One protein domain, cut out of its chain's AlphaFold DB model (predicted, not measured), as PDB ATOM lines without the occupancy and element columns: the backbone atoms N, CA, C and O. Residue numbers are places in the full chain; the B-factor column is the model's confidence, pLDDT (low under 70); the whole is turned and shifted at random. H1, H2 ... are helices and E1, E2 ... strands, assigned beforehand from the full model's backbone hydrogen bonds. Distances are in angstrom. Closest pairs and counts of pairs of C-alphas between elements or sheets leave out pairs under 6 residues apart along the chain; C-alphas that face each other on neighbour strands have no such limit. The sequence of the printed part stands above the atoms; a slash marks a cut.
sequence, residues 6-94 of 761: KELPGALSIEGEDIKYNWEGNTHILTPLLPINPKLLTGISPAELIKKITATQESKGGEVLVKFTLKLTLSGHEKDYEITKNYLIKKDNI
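Overview. This is residues 6 to 94 of the 761 residues of an uncharacterized protein of Planktothrix sp. PCC 11201 (UniProt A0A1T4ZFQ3). A strongly twisted sheet of three long antiparallel strands, E3, E4 and E5, is joined near one end by a small hairpin, E1 and E2, that reaches out beyond it. Two short helices, H1 and H2, lie toward the sheet's other end, where E3 begins, and H2 only grazes the sheet. The printed part has 89 residues, with two named helices and five named strands that follow along the chain as E1 E2 H1 H2 E3 E4 E5; the class is mixed, helices and strands, with 47 residues in named elements. It is only just loose, close to compact, with a radius of gyration of the C-alphas of 14.9 A, and spans 50 by 33 by 20 A.

Along the chain. Residues 6 to 18 hold no named element. E1, residues 19 to 23, starts at C-alpha 19 (16.281, -4.929, 22.401), and E2 is residues 26 to 30. H1 is residues 38 to 42 and H2 residues 46 to 51. E3, residues 53 to 60, is 21.7 A long; E4, residues 63 to 72, 28.9 A; E5, residues 81 to 88, 23.6 A, ending at C-alpha 88 (27.740, -8.400, 23.493).

Arrangement. E3, E4 and E5 form a meander, each strand the antiparallel neighbour of the one before. E3 and E4 are a hairpin at 152 degrees, with N 56 and O 67 3.0 A apart, within hydrogen-bond range. E4 and E5 are a hairpin at 160 degrees, with N 68 and O 85 at 2.9 A. E1 and E2 are a hairpin at 145 degrees, with N 21 and O 28 at 2.9 A. The closest C-alphas of E1 and E3 are those of Ile 19 and Gln 57, 6.1 A. E2 is apart from E3, E4 and E5. H2 grazes the sheet with residues 49 to 51; H1 is not on it. H1 and H2 are close but not clearly touching, Leu 41 and Leu 49 having the closest C-alphas, 7.7 A. O i to N i+4 pairs within range are 0 of 1 in H1, with 2 of 2 for i+3, and 1 of 2 in H2.

Size, cuts and confidence. The C-alphas of Gly 25 and Gly 76, the two farthest apart, are 50.8 A from each other. The printed part has no cut and no long link. Mean pLDDT of the printed part is 84.9, with residues 6 and 16 under 70.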
ATOM      1  N   LYS A   6       6.577  -5.043  31.651       64.06
ATOM      2  CA  LYS A   6       5.383  -5.196  32.500       64.06
ATOM      3  C   LYS A   6       5.541  -6.210  33.643       64.06
ATOM      4  O   LYS A   6       4.711  -6.195  34.552       64.06
ATOM      5  N   GLU A   7       6.554  -7.074  33.608       70.25
ATOM      6  CA  GLU A   7       6.850  -8.081  34.637       70.25
ATOM      7  C   GLU A   7       7.667  -7.525  35.820       70.25
ATOM      8  O   GLU A   7       7.734  -8.169  36.868       70.25
ATOM      9  N   LEU A   8       8.216  -6.308  35.690       79.12
ATOM     10  CA  LEU A   8       8.881  -5.550  36.759       79.12
ATOM     11  C   LEU A   8       8.140  -4.222  37.024       79.12
ATOM     12  O   LEU A   8       8.669  -3.139  36.751       79.12
ATOM     13  N   PRO A   9       6.889  -4.257  37.517       79.81
ATOM     14  CA  PRO A   9       6.026  -3.076  37.590       79.81
ATOM     15  C   PRO A   9       6.580  -1.962  38.490       79.81
ATOM     16  O   PRO A   9       6.337  -0.778  38.217       79.81
ATOM     17  N   GLY A  10       7.337  -2.322  39.529       85.00
ATOM     18  CA  GLY A  10       7.976  -1.379  40.442       85.00
ATOM     19  C   GLY A  10       9.363  -0.885  40.004       85.00
ATOM     20  O   GLY A  10       9.905   0.040  40.606       85.00
ATOM     21  N   ALA A  11       9.942  -1.437  38.933       88.06
ATOM     22  CA  ALA A  11      11.229  -0.982  38.412       88.06
ATOM     23  C   ALA A  11      11.074   0.164  37.395       88.06
ATOM     24  O   ALA A  11      10.066   0.289  36.690       88.06
ATOM     25  N   LEU A  12      12.093   1.018  37.314       88.88
ATOM     26  CA  LEU A  12      12.271   2.013  36.259       88.88
ATOM     27  C   LEU A  12      12.918   1.369  35.028       88.88
ATOM     28  O   LEU A  12      13.745   0.465  35.146       88.88
ATOM     29  N   SER A  13      12.578   1.875  33.846       83.94
ATOM     30  CA  SER A  13      13.098   1.399  32.564       83.94
ATOM     31  C   SER A  13      13.745   2.515  31.766       83.94
ATOM     32  O   SER A  13      13.332   3.670  31.850       83.94
ATOM     33  N   ILE A  14      14.714   2.139  30.939       84.56
ATOM     34  CA  ILE A  14      15.289   3.030  29.935       84.56
ATOM     35  C   ILE A  14      14.231   3.323  28.863       84.56
ATOM     36  O   ILE A  14      13.510   2.417  28.447       84.56
ATOM     37  N   GLU A  15      14.155   4.571  28.402       71.44
ATOM     38  CA  GLU A  15      13.387   4.933  27.207       71.44
ATOM     39  C   GLU A  15      14.189   4.560  25.946       71.44
ATOM     40  O   GLU A  15      15.362   4.920  25.816       71.44
ATOM     41  N   GLY A  16      13.581   3.818  25.015       68.31
ATOM     42  CA  GLY A  16      14.245   3.382  23.785       68.31
ATOM     43  C   GLY A  16      13.476   2.303  23.022       68.31
ATOM     44  O   GLY A  16      12.396   1.887  23.436       68.31
ATOM     45  N   GLU A  17      14.036   1.865  21.893       71.56
ATOM     46  CA  GLU A  17      13.518   0.719  21.140       71.56
ATOM     47  C   GLU A  17      13.790  -0.602  21.876       71.56
ATOM     48  O   GLU A  17      14.823  -0.765  22.529       71.56
ATOM     49  N   ASP A  18      12.877  -1.565  21.726       81.81
ATOM     50  CA  ASP A  18      13.029  -2.907  22.290       81.81
ATOM     51  C   ASP A  18      14.315  -3.583  21.797       81.81
ATOM     52  O   ASP A  18      14.541  -3.722  20.591       81.81
ATOM     53  N   ILE A  19      15.116  -4.101  22.730       85.12
ATOM     54  CA  ILE A  19      16.281  -4.929  22.401       85.12
ATOM     55  C   ILE A  19      15.777  -6.315  21.994       85.12
ATOM     56  O   ILE A  19      15.200  -7.040  22.805       85.12
ATOM     57  N   LYS A  20      16.020  -6.706  20.742       86.50
ATOM     58  CA  LYS A  20      15.534  -7.965  20.160       86.50
ATOM     59  C   LYS A  20      16.676  -8.943  19.934       86.50
ATOM     60  O   LYS A  20      17.676  -8.611  19.299       86.50
ATOM     61  N   TYR A  21      16.510 -10.180  20.388       85.31
ATOM     62  CA  TYR A  21      17.492 -11.242  20.190       85.31
ATOM     63  C   TYR A  21      16.837 -12.502  19.625       85.31
ATOM     64  O   TYR A  21      15.889 -13.031  20.202       85.31
ATOM     65  N   ASN A  22      17.349 -12.985  18.493       83.81
ATOM     66  CA  ASN A  22      16.839 -14.185  17.836       83.81
ATOM     67  C   ASN A  22      17.570 -15.419  18.358       83.81
ATOM     68  O   ASN A  22      18.787 -15.533  18.220       83.81
ATOM     69  N   TRP A  23      16.823 -16.355  18.929       76.50
ATOM     70  CA  TRP A  23      17.360 -17.611  19.440       76.50
ATOM     71  C   TRP A  23      16.288 -18.702  19.374       76.50
ATOM     72  O   TRP A  23      15.128 -18.458  19.706       76.50
ATOM     73  N   GLU A  24      16.677 -19.897  18.909       72.62
ATOM     74  CA  GLU A  24      15.782 -21.059  18.739       72.62
ATOM     75  C   GLU A  24      14.570 -20.763  17.839       72.62
ATOM     76  O   GLU A  24      13.440 -21.142  18.128       72.62
ATOM     77  N   GLY A  25      14.807 -20.041  16.740       77.94
ATOM     78  CA  GLY A  25      13.769 -19.708  15.758       77.94
ATOM     79  C   GLY A  25      12.768 -18.642  16.214       77.94
ATOM     80  O   GLY A  25      11.877 -18.302  15.445       77.94
ATOM     81  N   ASN A  26      12.929 -18.084  17.418       80.75
ATOM     82  CA  ASN A  26      12.033 -17.080  17.987       80.75
ATOM     83  C   ASN A  26      12.773 -15.770  18.291       80.75
ATOM     84  O   ASN A  26      13.933 -15.777  18.711       80.75
ATOM     85  N   THR A  27      12.082 -14.644  18.108       83.94
ATOM     86  CA  THR A  27      12.554 -13.324  18.542       83.94
ATOM     87  C   THR A  27      12.146 -13.089  19.989       83.94
ATOM     88  O   THR A  27      10.960 -13.082  20.309       83.94
ATOM     89  N   HIS A  28      13.124 -12.862  20.859       81.31
ATOM     90  CA  HIS A  28      12.912 -12.543  22.269       81.31
ATOM     91  C   HIS A  28      13.149 -11.051  22.502       81.31
ATOM     92  O   HIS A  28      14.149 -10.509  22.027       81.31
ATOM     93  N   ILE A  29      12.256 -10.401  23.248       83.56
ATOM     94  CA  ILE A  29      12.457  -9.033  23.740       83.56
ATOM     95  C   ILE A  29      13.235  -9.114  25.051       83.56
ATOM     96  O   ILE A  29      12.903  -9.912  25.933       83.56
ATOM     97  N   LEU A  30      14.303  -8.325  25.157       84.25
ATOM     98  CA  LEU A  30      15.196  -8.334  26.301       84.25
ATOM     99  C   LEU A  30      15.115  -7.023  27.081       84.25
ATOM    100  O   LEU A  30      15.405  -5.956  26.551       84.25
ATOM    101  N   THR A  31      14.846  -7.127  28.381       83.12
ATOM    102  CA  THR A  31      14.996  -6.014  29.325       83.12
ATOM    103  C   THR A  31      16.387  -6.088  29.974       83.12
ATOM    104  O   THR A  31      16.719  -7.116  30.583       83.12
ATOM    105  N   PRO A  32      17.254  -5.070  29.838       84.38
ATOM    106  CA  PRO A  32      18.594  -5.107  30.412       84.38
ATOM    107  C   PRO A  32      18.587  -4.793  31.913       84.38
ATOM    108  O   PRO A  32      17.840  -3.934  32.373       84.38
ATOM    109  N   LEU A  33      19.480  -5.444  32.663       87.62
ATOM    110  CA  LEU A  33      19.907  -4.942  33.971       87.62
ATOM    111  C   LEU A  33      20.889  -3.792  33.742       87.62
ATOM    112  O   LEU A  33      21.743  -3.884  32.857       87.62
ATOM    113  N   LEU A  34      20.768  -2.702  34.501       89.81
ATOM    114  CA  LEU A  34      21.536  -1.491  34.217       89.81
ATOM    115  C   LEU A  34      23.010  -1.688  34.580       89.81
ATOM    116  O   LEU A  34      23.316  -1.935  35.749       89.81
ATOM    117  N   PRO A  35      23.949  -1.521  33.637       89.12
ATOM    118  CA  PRO A  35      25.360  -1.760  33.901       89.12
ATOM    119  C   PRO A  35      26.055  -0.499  34.441       89.12
ATOM    120  O   PRO A  35      27.072  -0.049  33.907       89.12
ATOM    121  N   ILE A  36      25.480   0.107  35.479       88.19
ATOM    122  CA  ILE A  36      25.936   1.373  36.063       88.19
ATOM    123  C   ILE A  36      26.422   1.170  37.498       88.19
ATOM    124  O   ILE A  36      25.989   0.257  38.194       88.19
ATOM    125  N   ASN A  37      27.338   2.028  37.949       88.44
ATOM    126  CA  ASN A  37      27.845   1.970  39.315       88.44
ATOM    127  C   ASN A  37      26.858   2.666  40.275       88.44
ATOM    128  O   ASN A  37      26.507   3.823  40.016       88.44
ATOM    129  N   PRO A  38      26.457   2.033  41.395       89.00
ATOM    130  CA  PRO A  38      25.501   2.617  42.336       89.00
ATOM    131  C   PRO A  38      25.980   3.928  42.974       89.00
ATOM    132  O   PRO A  38      25.153   4.714  43.418       89.00
ATOM    133  N   LYS A  39      27.286   4.241  42.947       89.25
ATOM    134  CA  LYS A  39      27.817   5.540  43.402       89.25
ATOM    135  C   LYS A  39      27.158   6.745  42.722       89.25
ATOM    136  O   LYS A  39      27.109   7.810  43.327       89.25
ATOM    137  N   LEU A  40      26.629   6.594  41.505       88.50
ATOM    138  CA  LEU A  40      25.894   7.665  40.817       88.50
ATOM    139  C   LEU A  40      24.611   8.082  41.557       88.50
ATOM    140  O   LEU A  40      24.173   9.219  41.418       88.50
ATOM    141  N   LEU A  41      24.046   7.196  42.380       89.62
ATOM    142  CA  LEU A  41      22.823   7.440  43.146       89.62
ATOM    143  C   LEU A  41      23.067   8.232  44.441       89.62
ATOM    144  O   LEU A  41      22.115   8.601  45.114       89.62
ATOM    145  N   THR A  42      24.326   8.554  44.768       85.50
ATOM    146  CA  THR A  42      24.667   9.429  45.910       85.50
ATOM    147  C   THR A  42      24.280  10.895  45.687       85.50
ATOM    148  O   THR A  42      24.222  11.661  46.644       85.50
ATOM    149  N   GLY A  43      24.000  11.294  44.441       83.06
ATOM    150  CA  GLY A  43      23.606  12.666  44.102       83.06
ATOM    151  C   GLY A  43      22.628  12.799  42.933       83.06
ATOM    152  O   GLY A  43      22.296  13.919  42.561       83.06
ATOM    153  N   ILE A  44      22.177  11.691  42.336       89.06
ATOM    154  CA  ILE A  44      21.193  11.676  41.245       89.06
ATOM    155  C   ILE A  44      20.086  10.701  41.633       89.06
ATOM    156  O   ILE A  44      20.369   9.543  41.940       89.06
ATOM    157  N   SER A  45      18.828  11.139  41.607       91.00
ATOM    158  CA  SER A  45      17.716  10.243  41.935       91.00
ATOM    159  C   SER A  45      17.562   9.124  40.888       91.00
ATOM    160  O   SER A  45      17.907   9.324  39.720       91.00
ATOM    161  N   PRO A  46      16.979   7.959  41.238       92.75
ATOM    162  CA  PRO A  46      16.722   6.889  40.270       92.75
ATOM    163  C   PRO A  46      15.959   7.360  39.019       92.75
ATOM    164  O   PRO A  46      16.309   6.997  37.895       92.75
ATOM    165  N   ALA A  47      14.946   8.213  39.206       92.19
ATOM    166  CA  ALA A  47      14.106   8.735  38.127       92.19
ATOM    167  C   ALA A  47      14.830   9.744  37.216       92.19
ATOM    168  O   ALA A  47      14.508   9.845  36.033       92.19
ATOM    169  N   GLU A  48      15.801  10.494  37.734       91.62
ATOM    170  CA  GLU A  48      16.650  11.366  36.915       91.62
ATOM    171  C   GLU A  48      17.747  10.572  36.212       91.62
ATOM    172  O   GLU A  48      18.047  10.831  35.046       91.62
ATOM    173  N   LEU A  49      18.330   9.588  36.901       92.06
ATOM    174  CA  LEU A  49      19.403   8.764  36.364       92.06
ATOM    175  C   LEU A  49      18.922   7.940  35.171       92.06
ATOM    176  O   LEU A  49      19.617   7.878  34.160       92.06
ATOM    177  N   ILE A  50      17.722   7.360  35.248       91.75
ATOM    178  CA  ILE A  50      17.195   6.540  34.154       91.75
ATOM    179  C   ILE A  50      16.971   7.351  32.869       91.75
ATOM    180  O   ILE A  50      17.265   6.857  31.786       91.75
ATOM    181  N   LYS A  51      16.566   8.626  32.977       91.19
ATOM    182  CA  LYS A  51      16.393   9.545  31.831       91.19
ATOM    183  C   LYS A  51      17.711   9.927  31.159       91.19
ATOM    184  O   LYS A  51      17.721  10.399  30.027       91.19
ATOM    185  N   LYS A  52      18.829   9.761  31.866       91.19
ATOM    186  CA  LYS A  52      20.179  10.048  31.368       91.19
ATOM    187  C   LYS A  52      20.814   8.850  30.665       91.19
ATOM    188  O   LYS A  52      21.911   8.994  30.127       91.19
ATOM    189  N   ILE A  53      20.165   7.685  30.684       91.12
ATOM    190  CA  ILE A  53      20.666   6.448  30.091       91.12
ATOM    191  C   ILE A  53      19.847   6.137  28.842       91.12
ATOM    192  O   ILE A  53      18.625   6.124  28.892       91.12
ATOM    193  N   THR A  54      20.518   5.818  27.740       90.50
ATOM    194  CA  THR A  54      19.886   5.274  26.532       90.50
ATOM    195  C   THR A  54      20.549   3.960  26.146       90.50
ATOM    196  O   THR A  54      21.774   3.833  26.248       90.50
ATOM    197  N   ALA A  55      19.763   3.002  25.663       89.44
ATOM    198  CA  ALA A  55      20.254   1.735  25.134       89.44
ATOM    199  C   ALA A  55      19.867   1.609  23.658       89.44
ATOM    200  O   ALA A  55      18.703   1.769  23.308       89.44
ATOM    201  N   THR A  56      20.843   1.320  22.797       88.94
ATOM    202  CA  THR A  56      20.617   1.098  21.364       88.94
ATOM    203  C   THR A  56      21.216  -0.233  20.937       88.94
ATOM    204  O   THR A  56      22.339  -0.570  21.322       88.94
ATOM    205  N   GLN A  57      20.473  -0.993  20.137       88.81
ATOM    206  CA  GLN A  57      20.959  -2.237  19.557       88.81
ATOM    207  C   GLN A  57      21.786  -1.941  18.304       88.81
ATOM    208  O   GLN A  57      21.345  -1.222  17.411       88.81
ATOM    209  N   GLU A  58      22.977  -2.522  18.219       87.88
ATOM    210  CA  GLU A  58      23.829  -2.466  17.033       87.88
ATOM    211  C   GLU A  58      24.174  -3.895  16.588       87.88
ATOM    212  O   GLU A  58      24.181  -4.839  17.385       87.88
ATOM    213  N   SER A  59      24.467  -4.065  15.299       81.44
ATOM    214  CA  SER A  59      24.973  -5.321  14.743       81.44
ATOM    215  C   SER A  59      26.342  -5.074  14.129       81.44
ATOM    216  O   SER A  59      26.496  -4.195  13.278       81.44
ATOM    217  N   LYS A  60      27.353  -5.826  14.568       76.38
ATOM    218  CA  LYS A  60      28.724  -5.698  14.065       76.38
ATOM    219  C   LYS A  60      29.297  -7.081  13.796       76.38
ATOM    220  O   LYS A  60      29.477  -7.870  14.711       76.38
ATOM    221  N   GLY A  61      29.578  -7.381  12.527       73.50
ATOM    222  CA  GLY A  61      30.166  -8.669  12.133       73.50
ATOM    223  C   GLY A  61      29.258  -9.885  12.362       73.50
ATOM    224  O   GLY A  61      29.767 -10.978  12.562       73.50
ATOM    225  N   GLY A  62      27.931  -9.704  12.356       76.00
ATOM    226  CA  GLY A  62      26.957 -10.771  12.634       76.00
ATOM    227  C   GLY A  62      26.641 -10.969  14.120       76.00
ATOM    228  O   GLY A  62      25.696 -11.682  14.451       76.00
ATOM    229  N   GLU A  63      27.374 -10.302  15.012       82.31
ATOM    230  CA  GLU A  63      27.100 -10.281  16.445       82.31
ATOM    231  C   GLU A  63      26.148  -9.138  16.820       82.31
ATOM    232  O   GLU A  63      26.280  -8.011  16.335       82.31
ATOM    233  N   VAL A  64      25.204  -9.429  17.720       86.50
ATOM    234  CA  VAL A  64      24.260  -8.445  18.264       86.50
ATOM    235  C   VAL A  64      24.809  -7.880  19.570       86.50
ATOM    236  O   VAL A  64      25.043  -8.623  20.525       86.50
ATOM    237  N   LEU A  65      24.974  -6.560  19.637       90.38
ATOM    238  CA  LEU A  65      25.447  -5.861  20.829       90.38
ATOM    239  C   LEU A  65      24.486  -4.747  21.251       90.38
ATOM    240  O   LEU A  65      23.746  -4.195  20.440       90.38
ATOM    241  N   VAL A  66      24.508  -4.418  22.539       89.00
ATOM    242  CA  VAL A  66      23.767  -3.297  23.122       89.00
ATOM    243  C   VAL A  66      24.766  -2.229  23.536       89.00
ATOM    244  O   VAL A  66      25.669  -2.486  24.338       89.00
ATOM    245  N   LYS A  67      24.603  -1.026  22.997       90.69
ATOM    246  CA  LYS A  67      25.362   0.158  23.384       90.69
ATOM    247  C   LYS A  67      24.574   0.945  24.421       90.69
ATOM    248  O   LYS A  67      23.497   1.454  24.125       90.69
ATOM    249  N   PHE A  68      25.131   1.069  25.621       91.12
ATOM    250  CA  PHE A  68      24.620   1.975  26.648       91.12
ATOM    251  C   PHE A  68      25.343   3.307  26.549       91.12
ATOM    252  O   PHE A  68      26.573   3.335  26.486       91.12
ATOM    253  N   THR A  69      24.583   4.396  26.572       91.75
ATOM    254  CA  THR A  69      25.100   5.767  26.634       91.75
ATOM    255  C   THR A  69      24.541   6.441  27.879       91.75
ATOM    256  O   THR A  69      23.328   6.460  28.063       91.75
ATOM    257  N   LEU A  70      25.413   6.978  28.729       92.00
ATOM    258  CA  LEU A  70      25.066   7.782  29.899       92.00
ATOM    259  C   LEU A  70      25.458   9.239  29.636       92.00
ATOM    260  O   LEU A  70      26.623   9.508  29.347       92.00
ATOM    261  N   LYS A  71      24.505  10.166  29.769       91.50
ATOM    262  CA  LYS A  71      24.718  11.609  29.586       91.50
ATOM    263  C   LYS A  71      24.712  12.338  30.928       91.50
ATOM    264  O   LYS A  71      23.689  12.397  31.614       91.50
ATOM    265  N   LEU A  72      25.852  12.899  31.320       88.06
ATOM    266  CA  LEU A  72      26.009  13.627  32.581       88.06
ATOM    267  C   LEU A  72      26.273  15.107  32.322       88.06
ATOM    268  O   LEU A  72      27.216  15.467  31.626       88.06
ATOM    269  N   THR A  73      25.482  15.969  32.948       83.38
ATOM    270  CA  THR A  73      25.691  17.418  32.912       83.38
ATOM    271  C   THR A  73      26.639  17.774  34.053       83.38
ATOM    272  O   THR A  73      26.292  17.592  35.220       83.38
ATOM    273  N   LEU A  74      27.854  18.211  33.730       81.06
ATOM    274  CA  LEU A  74      28.886  18.532  34.717       81.06
ATOM    275  C   LEU A  74      28.942  20.045  34.950       81.06
ATOM    276  O   LEU A  74      28.842  20.827  34.005       81.06
ATOM    277  N   SER A  75      29.121  20.465  36.205       78.62
ATOM    278  CA  SER A  75      29.265  21.886  36.544       78.62
ATOM    279  C   SER A  75      30.444  22.502  35.781       78.62
ATOM    280  O   SER A  75      31.546  21.955  35.805       78.62
ATOM    281  N   GLY A  76      30.205  23.616  35.084       78.25
ATOM    282  CA  GLY A  76      31.211  24.301  34.263       78.25
ATOM    283  C   GLY A  76      31.355  23.795  32.820       78.25
ATOM    284  O   GLY A  76      32.202  24.312  32.098       78.25
ATOM    285  N   HIS A  77      30.538  22.833  32.376       75.06
ATOM    286  CA  HIS A  77      30.520  22.359  30.987       75.06
ATOM    287  C   HIS A  77      29.234  22.781  30.260       75.06
ATOM    288  O   HIS A  77      28.134  22.560  30.757       75.06
ATOM    289  N   GLU A  78      29.365  23.345  29.053       75.31
ATOM    290  CA  GLU A  78      28.216  23.740  28.211       75.31
ATOM    291  C   GLU A  78      27.498  22.554  27.547       75.31
ATOM    292  O   GLU A  78      26.366  22.692  27.088       75.31
ATOM    293  N   LYS A  79      28.153  21.389  27.458       82.00
ATOM    294  CA  LYS A  79      27.620  20.176  26.825       82.00
ATOM    295  C   LYS A  79      27.646  19.006  27.798       82.00
ATOM    296  O   LYS A  79      28.554  18.909  28.624       82.00
ATOM    297  N   ASP A  80      26.681  18.103  27.647       85.94
ATOM    298  CA  ASP A  80      26.659  16.848  28.391       85.94
ATOM    299  C   ASP A  80      27.913  16.015  28.092       85.94
ATOM    300  O   ASP A  80      28.342  15.867  26.946       85.94
ATOM    301  N   TYR A  81      28.484  15.445  29.148       88.62
ATOM    302  CA  TYR A  81      29.549  14.464  29.066       88.62
ATOM    303  C   TYR A  81      28.941  13.086  28.793       88.62
ATOM    304  O   TYR A  81      28.175  12.564  29.608       88.62
ATOM    305  N   GLU A  82      29.266  12.501  27.640       91.12
ATOM    306  CA  GLU A  82      28.728  11.208  27.208       91.12
ATOM    307  C   GLU A  82      29.705  10.066  27.507       91.12
ATOM    308  O   GLU A  82      30.862  10.076  27.086       91.12
ATOM    309  N   ILE A  83      29.220   9.043  28.208       92.00
ATOM    310  CA  ILE A  83      29.960   7.812  28.491       92.00
ATOM    311  C   ILE A  83      29.257   6.673  27.769       92.00
ATOM    312  O   ILE A  83      28.096   6.384  28.050       92.00
ATOM    313  N   THR A  84      29.962   5.997  26.863       91.69
ATOM    314  CA  THR A  84      29.403   4.881  26.091       91.69
ATOM    315  C   THR A  84      30.097   3.567  26.405       91.69
ATOM    316  O   THR A  84      31.326   3.526  26.489       91.69
ATOM    317  N   LYS A  85      29.335   2.475  26.495       92.12
ATOM    318  CA  LYS A  85      29.891   1.125  26.625       92.12
ATOM    319  C   LYS A  85      29.043   0.091  25.889       92.12
ATOM    320  O   LYS A  85      27.819   0.098  25.987       92.12
ATOM    321  N   ASN A  86      29.723  -0.813  25.190       90.56
ATOM    322  CA  ASN A  86      29.104  -1.854  24.373       90.56
ATOM    323  C   ASN A  86      29.138  -3.203  25.097       90.56
ATOM    324  O   ASN A  86      30.172  -3.586  25.648       90.56
ATOM    325  N   TYR A  87      28.024  -3.929  25.049       89.25
ATOM    326  CA  TYR A  87      27.859  -5.250  25.646       89.25
ATOM    327  C   TYR A  87      27.371  -6.239  24.594       89.25
ATOM    328  O   TYR A  87      26.321  -6.041  23.987       89.25
ATOM    329  N   LEU A  88      28.129  -7.313  24.387       89.44
ATOM    330  CA  LEU A  88      27.740  -8.400  23.493       89.44
ATOM    331  C   LEU A  88      26.613  -9.228  24.128       89.44
ATOM    332  O   LEU A  88      26.740  -9.656  25.280       89.44
ATOM    333  N   ILE A  89      25.538  -9.491  23.380       86.94
ATOM    334  CA  ILE A  89      24.467 -10.379  23.841       86.94
ATOM    335  C   ILE A  89      24.908 -11.830  23.619       86.94
ATOM    336  O   ILE A  89      25.116 -12.258  22.488       86.94
ATOM    337  N   LYS A  90      25.043 -12.594  24.709       84.94
ATOM    338  CA  LYS A  90      25.353 -14.032  24.688       84.94
ATOM    339  C   LYS A  90      24.217 -14.820  25.324       84.94
ATOM    340  O   LYS A  90      23.692 -14.383  26.345       84.94
ATOM    341  N   LYS A  91      23.904 -15.999  24.772       80.62
ATOM    342  CA  LYS A  91      22.871 -16.915  25.293       80.62
ATOM    343  C   LYS A  91      23.039 -17.177  26.795       80.62
ATOM    344  O   LYS A  91      22.080 -17.029  27.542       80.62
ATOM    345  N   ASP A  92      24.262 -17.458  27.238       80.44
ATOM    346  CA  ASP A  92      24.552 -17.817  28.635       80.44
ATOM    347  C   ASP A  92      24.304 -16.672  29.634       80.44
ATOM    348  O   ASP A  92      24.156 -16.911  30.834       80.44
ATOM    349  N   ASN A  93      24.209 -15.427  29.153       79.44
ATOM    350  CA  ASN A  93      23.956 -14.238  29.974       79.44
ATOM    351  C   ASN A  93      22.464 -13.857  30.024       79.44
ATOM    352  O   ASN A  93      22.099 -12.861  30.653       79.44
ATOM    353  N   ILE A  94      21.588 -14.603  29.342       81.44
ATOM    354  CA  ILE A  94      20.151 -14.319  29.313       81.44
ATOM    355  C   ILE A  94      19.485 -14.959  30.534       81.44
ATOM    356  O   ILE A  94      19.427 -16.176  30.669       81.44
TER     357      ILE A  94